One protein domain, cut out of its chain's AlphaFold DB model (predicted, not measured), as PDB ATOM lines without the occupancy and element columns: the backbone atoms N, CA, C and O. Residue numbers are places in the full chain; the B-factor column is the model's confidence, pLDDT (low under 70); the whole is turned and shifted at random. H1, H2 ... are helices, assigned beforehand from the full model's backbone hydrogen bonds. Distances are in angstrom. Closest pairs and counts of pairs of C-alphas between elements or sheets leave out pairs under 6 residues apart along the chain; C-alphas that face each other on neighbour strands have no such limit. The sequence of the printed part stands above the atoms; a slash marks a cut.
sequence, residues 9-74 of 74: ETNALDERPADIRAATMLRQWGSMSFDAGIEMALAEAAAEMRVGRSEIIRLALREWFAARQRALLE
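This is residues 9 to 74 of the 74 residues of the protein "RHH_1 domain-containing protein" of Mesorhizobium sp (UniProt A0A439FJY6). This is an open, hook-like frame of three helices: H1 is a free arm leading in, H2 lies across the far end, and H3 meets H2 at a corner and runs back as a second free arm, with a wide empty gap between H1 and H3. Residues 9 to 33 and 58 to 74 stick out from the small H2 and H3 corner. The printed part has 66 residues with three named helices, in the order H1, H2, H3, and no named strand; the class is all helix. It is only just loose, close to extended, with a radius of gyration of the C-alphas of 15.8 A, and its C-alphas span 45 by 35 by 21 A.

Find C-alpha 11 at (227.630, -49.345, -27.889); from there H1, residues 11 to 28, runs 26.5 A. Next look at C-alpha 36, at (212.766, -11.629, -39.320), where H2, residues 36 to 49, begins its 19.9 A. H3, residues 53 to 71, then runs 27.3 A and ends at C-alpha 71, at (218.514, -40.769, -48.357).

H1 is apart from both H2 and H3. Look at residues 42 to 46 of H2 and 53 to 57 of H3: with these parts alone the two helices touch, and their closest C-alphas, those of Ala 46 and Arg 53, are 5.5 A apart. Their lines are about perpendicular, at 86 degrees. In H2 and H3 every O i to N i+4 pair is within hydrogen-bond range; in H1, 10 of 14 are.

The two C-alphas farthest apart, those of Glu 9 and Ala 36, are 46.0 A apart. The printed part has no cut; the link from H1 to H2 is short and that from H2 to H3 tight. Check the B-factor column: the mean pLDDT of the printed part is 80.3, and it is under 70 at residues 9 to 19, 22 to 24, 26 to 31 and 73 to 74.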
ATOM      1  N   GLU A   9     225.660 -54.439 -26.516       45.75
ATOM      2  CA  GLU A   9     225.065 -53.691 -25.397       45.75
ATOM      3  C   GLU A   9     225.945 -52.524 -24.927       45.75
ATOM      4  O   GLU A   9     225.434 -51.520 -24.427       45.75
ATOM      5  N   THR A  10     227.257 -52.606 -25.155       48.91
ATOM      6  CA  THR A  10     228.229 -51.562 -24.796       48.91
ATOM      7  C   THR A  10     228.115 -50.316 -25.676       48.91
ATOM      8  O   THR A  10     228.294 -49.206 -25.182       48.91
ATOM      9  N   ASN A  11     227.726 -50.466 -26.946       45.28
ATOM     10  CA  ASN A  11     227.630 -49.345 -27.889       45.28
ATOM     11  C   ASN A  11     226.399 -48.445 -27.621       45.28
ATOM     12  O   ASN A  11     226.475 -47.223 -27.686       45.28
ATOM     13  N   ALA A  12     225.275 -49.029 -27.186       49.00
ATOM     14  CA  ALA A  12     224.052 -48.287 -26.837       49.00
ATOM     15  C   ALA A  12     224.156 -47.501 -25.508       49.00
ATOM     16  O   ALA A  12     223.286 -46.696 -25.155       49.00
ATOM     17  N   LEU A  13     225.191 -47.770 -24.706       49.94
ATOM     18  CA  LEU A  13     225.523 -47.014 -23.497       49.94
ATOM     19  C   LEU A  13     226.411 -45.800 -23.795       49.94
ATOM     20  O   LEU A  13     226.368 -44.856 -23.011       49.94
ATOM     21  N   ASP A  14     227.161 -45.808 -24.899       51.44
ATOM     22  CA  ASP A  14     228.139 -44.769 -25.260       51.44
ATOM     23  C   ASP A  14     227.498 -43.587 -26.021       51.44
ATOM     24  O   ASP A  14     227.897 -42.431 -25.870       51.44
ATOM     25  N   GLU A  15     226.400 -43.838 -26.744       51.94
ATOM     26  CA  GLU A  15     225.620 -42.794 -27.431       51.94
ATOM     27  C   GLU A  15     224.756 -41.953 -26.471       51.94
ATOM     28  O   GLU A  15     224.617 -40.739 -26.637       51.94
ATOM     29  N   ARG A  16     224.234 -42.557 -25.393       57.88
ATOM     30  CA  ARG A  16     223.399 -41.864 -24.388       57.88
ATOM     31  C   ARG A  16     224.098 -40.650 -23.743       57.88
ATOM     32  O   ARG A  16     223.455 -39.609 -23.600       57.88
ATOM     33  N   PRO A  17     225.385 -40.720 -23.352       67.81
ATOM     34  CA  PRO A  17     226.162 -39.570 -22.901       67.81
ATOM     35  C   PRO A  17     226.283 -38.456 -23.942       67.81
ATOM     36  O   PRO A  17     226.218 -37.281 -23.573       67.81
ATOM     37  N   ALA A  18     226.462 -38.800 -25.221       66.88
ATOM     38  CA  ALA A  18     226.572 -37.827 -26.304       66.88
ATOM     39  C   ALA A  18     225.241 -37.101 -26.528       66.88
ATOM     40  O   ALA A  18     225.228 -35.872 -26.604       66.88
ATOM     41  N   ASP A  19     224.126 -37.829 -26.501       68.19
ATOM     42  CA  ASP A  19     222.777 -37.269 -26.609       68.19
ATOM     43  C   ASP A  19     222.428 -36.372 -25.417       68.19
ATOM     44  O   ASP A  19     221.923 -35.261 -25.591       68.19
ATOM     45  N   ILE A  20     222.756 -36.799 -24.192       73.12
ATOM     46  CA  ILE A  20     222.570 -35.987 -22.979       73.12
ATOM     47  C   ILE A  20     223.432 -34.722 -23.048       73.12
ATOM     48  O   ILE A  20     222.974 -33.635 -22.681       73.12
ATOM     49  N   ARG A  21     224.670 -34.831 -23.540       70.38
ATOM     50  CA  ARG A  21     225.570 -33.687 -23.713       70.38
ATOM     51  C   ARG A  21     225.045 -32.735 -24.787       70.38
ATOM     52  O   ARG A  21     224.991 -31.538 -24.526       70.38
ATOM     53  N   ALA A  22     224.588 -33.239 -25.930       66.81
ATOM     54  CA  ALA A  22     223.998 -32.440 -27.000       66.81
ATOM     55  C   ALA A  22     222.718 -31.731 -26.537       66.81
ATOM     56  O   ALA A  22     222.580 -30.523 -26.724       66.81
ATOM     57  N   ALA A  23     221.821 -32.439 -25.845       66.06
ATOM     58  CA  ALA A  23     220.619 -31.857 -25.257       66.06
ATOM     59  C   ALA A  23     220.956 -30.779 -24.213       66.06
ATOM     60  O   ALA A  23     220.302 -29.740 -24.158       66.06
ATOM     61  N   THR A  24     222.007 -30.987 -23.415       69.31
ATOM     62  CA  THR A  24     222.481 -30.002 -22.433       69.31
ATOM     63  C   THR A  24     223.096 -28.778 -23.111       69.31
ATOM     64  O   THR A  24     222.790 -27.658 -22.711       69.31
ATOM     65  N   MET A  25     223.904 -28.958 -24.158       71.06
ATOM     66  CA  MET A  25     224.477 -27.857 -24.945       71.06
ATOM     67  C   MET A  25     223.382 -27.037 -25.640       71.06
ATOM     68  O   MET A  25     223.386 -25.813 -25.548       71.06
ATOM     69  N   LEU A  26     222.387 -27.697 -26.240       65.56
ATOM     70  CA  LEU A  26     221.212 -27.043 -26.826       65.56
ATOM     71  C   LEU A  26     220.387 -26.289 -25.775       65.56
ATOM     72  O   LEU A  26     219.911 -25.187 -26.035       65.56
ATOM     73  N   ARG A  27     220.253 -26.847 -24.567       66.19
ATOM     74  CA  ARG A  27     219.572 -26.187 -23.444       66.19
ATOM     75  C   ARG A  27     220.326 -24.951 -22.952       66.19
ATOM     76  O   ARG A  27     219.695 -23.960 -22.602       66.19
ATOM     77  N   GLN A  28     221.657 -25.004 -22.930       65.44
ATOM     78  CA  GLN A  28     222.517 -23.876 -22.552       65.44
ATOM     79  C   GLN A  28     222.539 -22.770 -23.610       65.44
ATOM     80  O   GLN A  28     222.797 -21.618 -23.277       65.44
ATOM     81  N   TRP A  29     222.219 -23.091 -24.865       63.62
ATOM     82  CA  TRP A  29     222.102 -22.110 -25.941       63.62
ATOM     83  C   TRP A  29     220.858 -21.222 -25.870       63.62
ATOM     84  O   TRP A  29     220.757 -20.323 -26.696       63.62
ATOM     85  N   GLY A  30     219.983 -21.404 -24.866       61.53
ATOM     86  CA  GLY A  30     219.056 -20.405 -24.297       61.53
ATOM     87  C   GLY A  30     217.932 -19.895 -25.208       61.53
ATOM     88  O   GLY A  30     216.764 -19.923 -24.831       61.53
ATOM     89  N   SER A  31     218.267 -19.454 -26.411       69.38
ATOM     90  CA  SER A  31     217.374 -19.069 -27.490       69.38
ATOM     91  C   SER A  31     218.193 -18.918 -28.772       69.38
ATOM     92  O   SER A  31     219.160 -18.159 -28.797       69.38
ATOM     93  N   MET A  32     217.782 -19.583 -29.849       73.19
ATOM     94  CA  MET A  32     218.272 -19.278 -31.192       73.19
ATOM     95  C   MET A  32     217.274 -18.322 -31.849       73.19
ATOM     96  O   MET A  32     216.097 -18.664 -31.990       73.19
ATOM     97  N   SER A  33     217.730 -17.119 -32.192       78.94
ATOM     98  CA  SER A  33     216.962 -16.167 -32.995       78.94
ATOM     99  C   SER A  33     217.143 -16.488 -34.473       78.94
ATOM    100  O   SER A  33     218.282 -16.669 -34.914       78.94
ATOM    101  N   PHE A  34     216.055 -16.511 -35.234       85.62
ATOM    102  CA  PHE A  34     216.136 -16.490 -36.690       85.62
ATOM    103  C   PHE A  34     216.064 -15.053 -37.211       85.62
ATOM    104  O   PHE A  34     215.795 -14.111 -36.460       85.62
ATOM    105  N   ASP A  35     216.335 -14.867 -38.501       94.56
ATOM    106  CA  ASP A  35     216.035 -13.593 -39.145       94.56
ATOM    107  C   ASP A  35     214.520 -13.331 -39.166       94.56
ATOM    108  O   ASP A  35     213.695 -14.233 -39.002       94.56
ATOM    109  N   ALA A  36     214.154 -12.069 -39.385       94.19
ATOM    110  CA  ALA A  36     212.766 -11.629 -39.320       94.19
ATOM    111  C   ALA A  36     211.850 -12.343 -40.331       94.19
ATOM    112  O   ALA A  36     210.676 -12.553 -40.033       94.19
ATOM    113  N   GLY A  37     212.371 -12.727 -41.501       96.81
ATOM    114  CA  GLY A  37     211.593 -13.442 -42.509       96.81
ATOM    115  C   GLY A  37     211.235 -14.848 -42.036       96.81
ATOM    116  O   GLY A  37     210.075 -15.251 -42.116       96.81
ATOM    117  N   ILE A  38     212.209 -15.566 -41.472       94.50
ATOM    118  CA  ILE A  38     211.978 -16.898 -40.902       94.50
ATOM    119  C   ILE A  38     211.057 -16.827 -39.682       94.50
ATOM    120  O   ILE A  38     210.151 -17.649 -39.564       94.50
ATOM    121  N   GLU A  39     211.236 -15.853 -38.785       94.25
ATOM    122  CA  GLU A  39     210.342 -15.705 -37.627       94.25
ATOM    123  C   GLU A  39     208.892 -15.431 -38.050       94.25
ATOM    124  O   GLU A  39     207.965 -15.989 -37.460       94.25
ATOM    125  N   MET A  40     208.685 -14.630 -39.101       96.75
ATOM    126  CA  MET A  40     207.357 -14.371 -39.659       96.75
ATOM    127  C   MET A  40     206.742 -15.638 -40.262       96.75
ATOM    128  O   MET A  40     205.617 -15.989 -39.912       96.75
ATOM    129  N   ALA A  41     207.499 -16.381 -41.071       96.56
ATOM    130  CA  ALA A  41     207.031 -17.639 -41.655       96.56
ATOM    131  C   ALA A  41     206.686 -18.690 -40.583       96.56
ATOM    132  O   ALA A  41     205.680 -19.392 -40.685       96.56
ATOM    133  N   LEU A  42     207.488 -18.783 -39.514       94.94
ATOM    134  CA  LEU A  42     207.199 -19.660 -38.377       94.94
ATOM    135  C   LEU A  42     205.915 -19.249 -37.649       94.94
ATOM    136  O   LEU A  42     205.158 -20.121 -37.218       94.94
ATOM    137  N   ALA A  43     205.671 -17.946 -37.491       95.31
ATOM    138  CA  ALA A  43     204.460 -17.432 -36.860       95.31
ATOM    139  C   ALA A  43     203.209 -17.697 -37.712       95.31
ATOM    140  O   ALA A  43     202.191 -18.127 -37.171       95.31
ATOM    141  N   GLU A  44     203.295 -17.500 -39.028       97.75
ATOM    142  CA  GLU A  44     202.214 -17.794 -39.975       97.75
ATOM    143  C   GLU A  44     201.858 -19.284 -39.969       97.75
ATOM    144  O   GLU A  44     200.697 -19.634 -39.756       97.75
ATOM    145  N   ALA A  45     202.856 -20.168 -40.075       96.81
ATOM    146  CA  ALA A  45     202.642 -21.614 -40.022       96.81
ATOM    147  C   ALA A  45     202.039 -22.065 -38.679       96.81
ATOM    148  O   ALA A  45     201.125 -22.889 -38.634       96.81
ATOM    149  N   ALA A  46     202.519 -21.500 -37.566       96.94
ATOM    150  CA  ALA A  46     201.974 -21.778 -36.239       96.94
ATOM    151  C   ALA A  46     200.504 -21.344 -36.121       96.94
ATOM    152  O   ALA A  46     199.687 -22.084 -35.566       96.94
ATOM    153  N   ALA A  47     200.156 -20.175 -36.668       97.94
ATOM    154  CA  ALA A  47     198.789 -19.667 -36.687       97.94
ATOM    155  C   ALA A  47     197.868 -20.532 -37.560       97.94
ATOM    156  O   ALA A  47     196.784 -20.907 -37.110       97.94
ATOM    157  N   GLU A  48     198.315 -20.897 -38.763       97.94
ATOM    158  CA  GLU A  48     197.575 -21.755 -39.693       97.94
ATOM    159  C   GLU A  48     197.276 -23.127 -39.072       97.94
ATOM    160  O   GLU A  48     196.138 -23.595 -39.084       97.94
ATOM    161  N   MET A  49     198.279 -23.739 -38.439       96.62
ATOM    162  CA  MET A  49     198.155 -25.056 -37.809       96.62
ATOM    163  C   MET A  49     197.548 -25.008 -36.399       96.62
ATOM    164  O   MET A  49     197.252 -26.057 -35.824       96.62
ATOM    165  N   ARG A  50     197.341 -23.810 -35.836       97.19
ATOM    166  CA  ARG A  50     196.831 -23.569 -34.473       97.19
ATOM    167  C   ARG A  50     197.685 -24.238 -33.385       97.19
ATOM    168  O   ARG A  50     197.160 -24.772 -32.409       97.19
ATOM    169  N   VAL A  51     199.005 -24.195 -33.546       95.56
ATOM    170  CA  VAL A  51     199.992 -24.751 -32.602       95.56
ATOM    171  C   VAL A  51     201.009 -23.687 -32.184       95.56
ATOM    172  O   VAL A  51     201.034 -22.581 -32.712       95.56
ATOM    173  N   GLY A  52     201.865 -24.005 -31.212       92.62
ATOM    174  CA  GLY A  52     202.973 -23.125 -30.838       92.62
ATOM    175  C   GLY A  52     204.141 -23.196 -31.828       92.62
ATOM    176  O   GLY A  52     204.402 -24.243 -32.417       92.62
ATOM    177  N   ARG A  53     204.924 -22.113 -31.934       90.62
ATOM    178  CA  ARG A  53     206.169 -22.044 -32.735       90.62
ATOM    179  C   ARG A  53     207.121 -23.218 -32.475       90.62
ATOM    180  O   ARG A  53     207.723 -23.750 -33.402       90.62
ATOM    181  N   SER A  54     207.260 -23.635 -31.217       89.12
ATOM    182  CA  SER A  54     208.110 -24.773 -30.843       89.12
ATOM    183  C   SER A  54     207.640 -26.100 -31.448       89.12
ATOM    184  O   SER A  54     208.475 -26.956 -31.731       89.12
ATOM    185  N   GLU A  55     206.337 -26.266 -31.685       91.50
ATOM    186  CA  GLU A  55     205.778 -27.456 -32.330       91.50
ATOM    187  C   GLU A  55     206.113 -27.485 -33.822       91.50
ATOM    188  O   GLU A  55     206.546 -28.518 -34.323       91.50
ATOM    189  N   ILE A  56     206.016 -26.337 -34.503       94.56
ATOM    190  CA  ILE A  56     206.427 -26.192 -35.909       94.56
ATOM    191  C   ILE A  56     207.906 -26.540 -36.080       94.56
ATOM    192  O   ILE A  56     208.260 -27.343 -36.941       94.56
ATOM    193  N   ILE A  57     208.771 -25.999 -35.216       91.25
ATOM    194  CA  ILE A  57     210.210 -26.294 -35.249       91.25
ATOM    195  C   ILE A  57     210.456 -27.791 -35.022       91.25
ATOM    196  O   ILE A  57     211.236 -28.407 -35.748       91.25
ATOM    197  N   ARG A  58     209.773 -28.405 -34.047       90.69
ATOM    198  CA  ARG A  58     209.912 -29.843 -33.781       90.69
ATOM    199  C   ARG A  58     209.457 -30.682 -34.974       90.69
ATOM    200  O   ARG A  58     210.131 -31.653 -35.309       90.69
ATOM    201  N   LEU A  59     208.343 -30.321 -35.604       93.38
ATOM    202  CA  LEU A  59     207.824 -31.004 -36.785       93.38
ATOM    203  C   LEU A  59     208.817 -30.919 -37.950       93.38
ATOM    204  O   LEU A  59     209.192 -31.951 -38.498       93.38
ATOM    205  N   ALA A  60     209.314 -29.720 -38.257       91.69
ATOM    206  CA  ALA A  60     210.291 -29.504 -39.321       91.69
ATOM    207  C   ALA A  60     211.574 -30.327 -39.110       91.69
ATOM    208  O   ALA A  60     212.069 -30.960 -40.041       91.69
ATOM    209  N   LEU A  61     212.084 -30.379 -37.873       91.94
ATOM    210  CA  LEU A  61     213.261 -31.186 -37.537       91.94
ATOM    211  C   LEU A  61     213.008 -32.689 -37.704       91.94
ATOM    212  O   LEU A  61     213.885 -33.401 -38.192       91.94
ATOM    213  N   ARG A  62     211.820 -33.180 -37.326       90.81
ATOM    214  CA  ARG A  62     211.447 -34.596 -37.494       90.81
ATOM    215  C   ARG A  62     211.361 -34.982 -38.966       90.81
ATOM    216  O   ARG A  62     211.926 -36.005 -39.343       90.81
ATOM    217  N   GLU A  63     210.705 -34.163 -39.779       93.94
ATOM    218  CA  GLU A  63     210.576 -34.405 -41.220       93.94
ATOM    219  C   GLU A  63     211.938 -34.369 -41.920       93.94
ATOM    220  O   GLU A  63     212.263 -35.267 -42.696       93.94
ATOM    221  N   TRP A  64     212.784 -33.390 -41.585       92.25
ATOM    222  CA  TRP A  64     214.144 -33.320 -42.117       92.25
ATOM    223  C   TRP A  64     214.981 -34.547 -41.736       92.25
ATOM    224  O   TRP A  64     215.661 -35.121 -42.589       92.25
ATOM    225  N   PHE A  65     214.913 -34.990 -40.476       89.06
ATOM    226  CA  PHE A  65     215.647 -36.173 -40.028       89.06
ATOM    227  C   PHE A  65     215.160 -37.441 -40.738       89.06
ATOM    228  O   PHE A  65     215.978 -38.224 -41.220       89.06
ATOM    229  N   ALA A  66     213.843 -37.610 -40.879       89.56
ATOM    230  CA  ALA A  66     213.259 -38.732 -41.608       89.56
ATOM    231  C   ALA A  66     213.677 -38.735 -43.089       89.56
ATOM    232  O   ALA A  66     214.041 -39.782 -43.623       89.56
ATOM    233  N   ALA A  67     213.678 -37.571 -43.748       90.88
ATOM    234  CA  ALA A  67     214.147 -37.435 -45.126       90.88
ATOM    235  C   ALA A  67     215.632 -37.803 -45.260       90.88
ATOM    236  O   ALA A  67     216.007 -38.558 -46.156       90.88
ATOM    237  N   ARG A  68     216.471 -37.335 -44.330       90.19
ATOM    238  CA  ARG A  68     217.902 -37.653 -44.307       90.19
ATOM    239  C   ARG A  68     218.169 -39.141 -44.086       90.19
ATOM    240  O   ARG A  68     219.065 -39.684 -44.718       90.19
ATOM    241  N   GLN A  69     217.413 -39.800 -43.210       87.31
ATOM    242  CA  GLN A  69     217.549 -41.242 -42.991       87.31
ATOM    243  C   GLN A  69     217.181 -42.048 -44.236       87.31
ATOM    244  O   GLN A  69     217.899 -42.983 -44.569       87.31
ATOM    245  N   ARG A  70     216.110 -41.673 -44.946       87.50
ATOM    246  CA  ARG A  70     215.736 -42.324 -46.214       87.50
ATOM    247  C   ARG A  70     216.851 -42.209 -47.251       87.50
ATOM    248  O   ARG A  70     217.239 -43.219 -47.817       87.50
ATOM    249  N   ALA A  71     217.427 -41.018 -47.409       84.25
ATOM    250  CA  ALA A  71     218.514 -40.769 -48.357       84.25
ATOM    251  C   ALA A  71     219.832 -41.507 -48.038       84.25
ATOM    252  O   ALA A  71     220.705 -41.571 -48.890       84.25
ATOM    253  N   LEU A  72     220.012 -42.018 -46.815       78.44
ATOM    254  CA  LEU A  72     221.179 -42.828 -46.437       78.44
ATOM    255  C   LEU A  72     220.970 -44.332 -46.677       78.44
ATOM    256  O   LEU A  72     221.918 -45.102 -46.539       78.44
ATOM    257  N   LEU A  73     219.734 -44.752 -46.958       69.62
ATOM    258  CA  LEU A  73     219.364 -46.143 -47.234       69.62
ATOM    259  C   LEU A  73     219.225 -46.428 -48.741       69.62
ATOM    260  O   LEU A  73     219.040 -47.588 -49.108       69.62
ATOM    261  N   GLU A  74     219.294 -45.388 -49.576       56.84
ATOM    262  CA  GLU A  74     219.336 -45.434 -51.048       56.84
ATOM    263  C   GLU A  74     220.783 -45.367 -51.557       56.84
ATOM    264  O   GLU A  74     221.080 -46.072 -52.549       56.84
TER     265      GLU A  74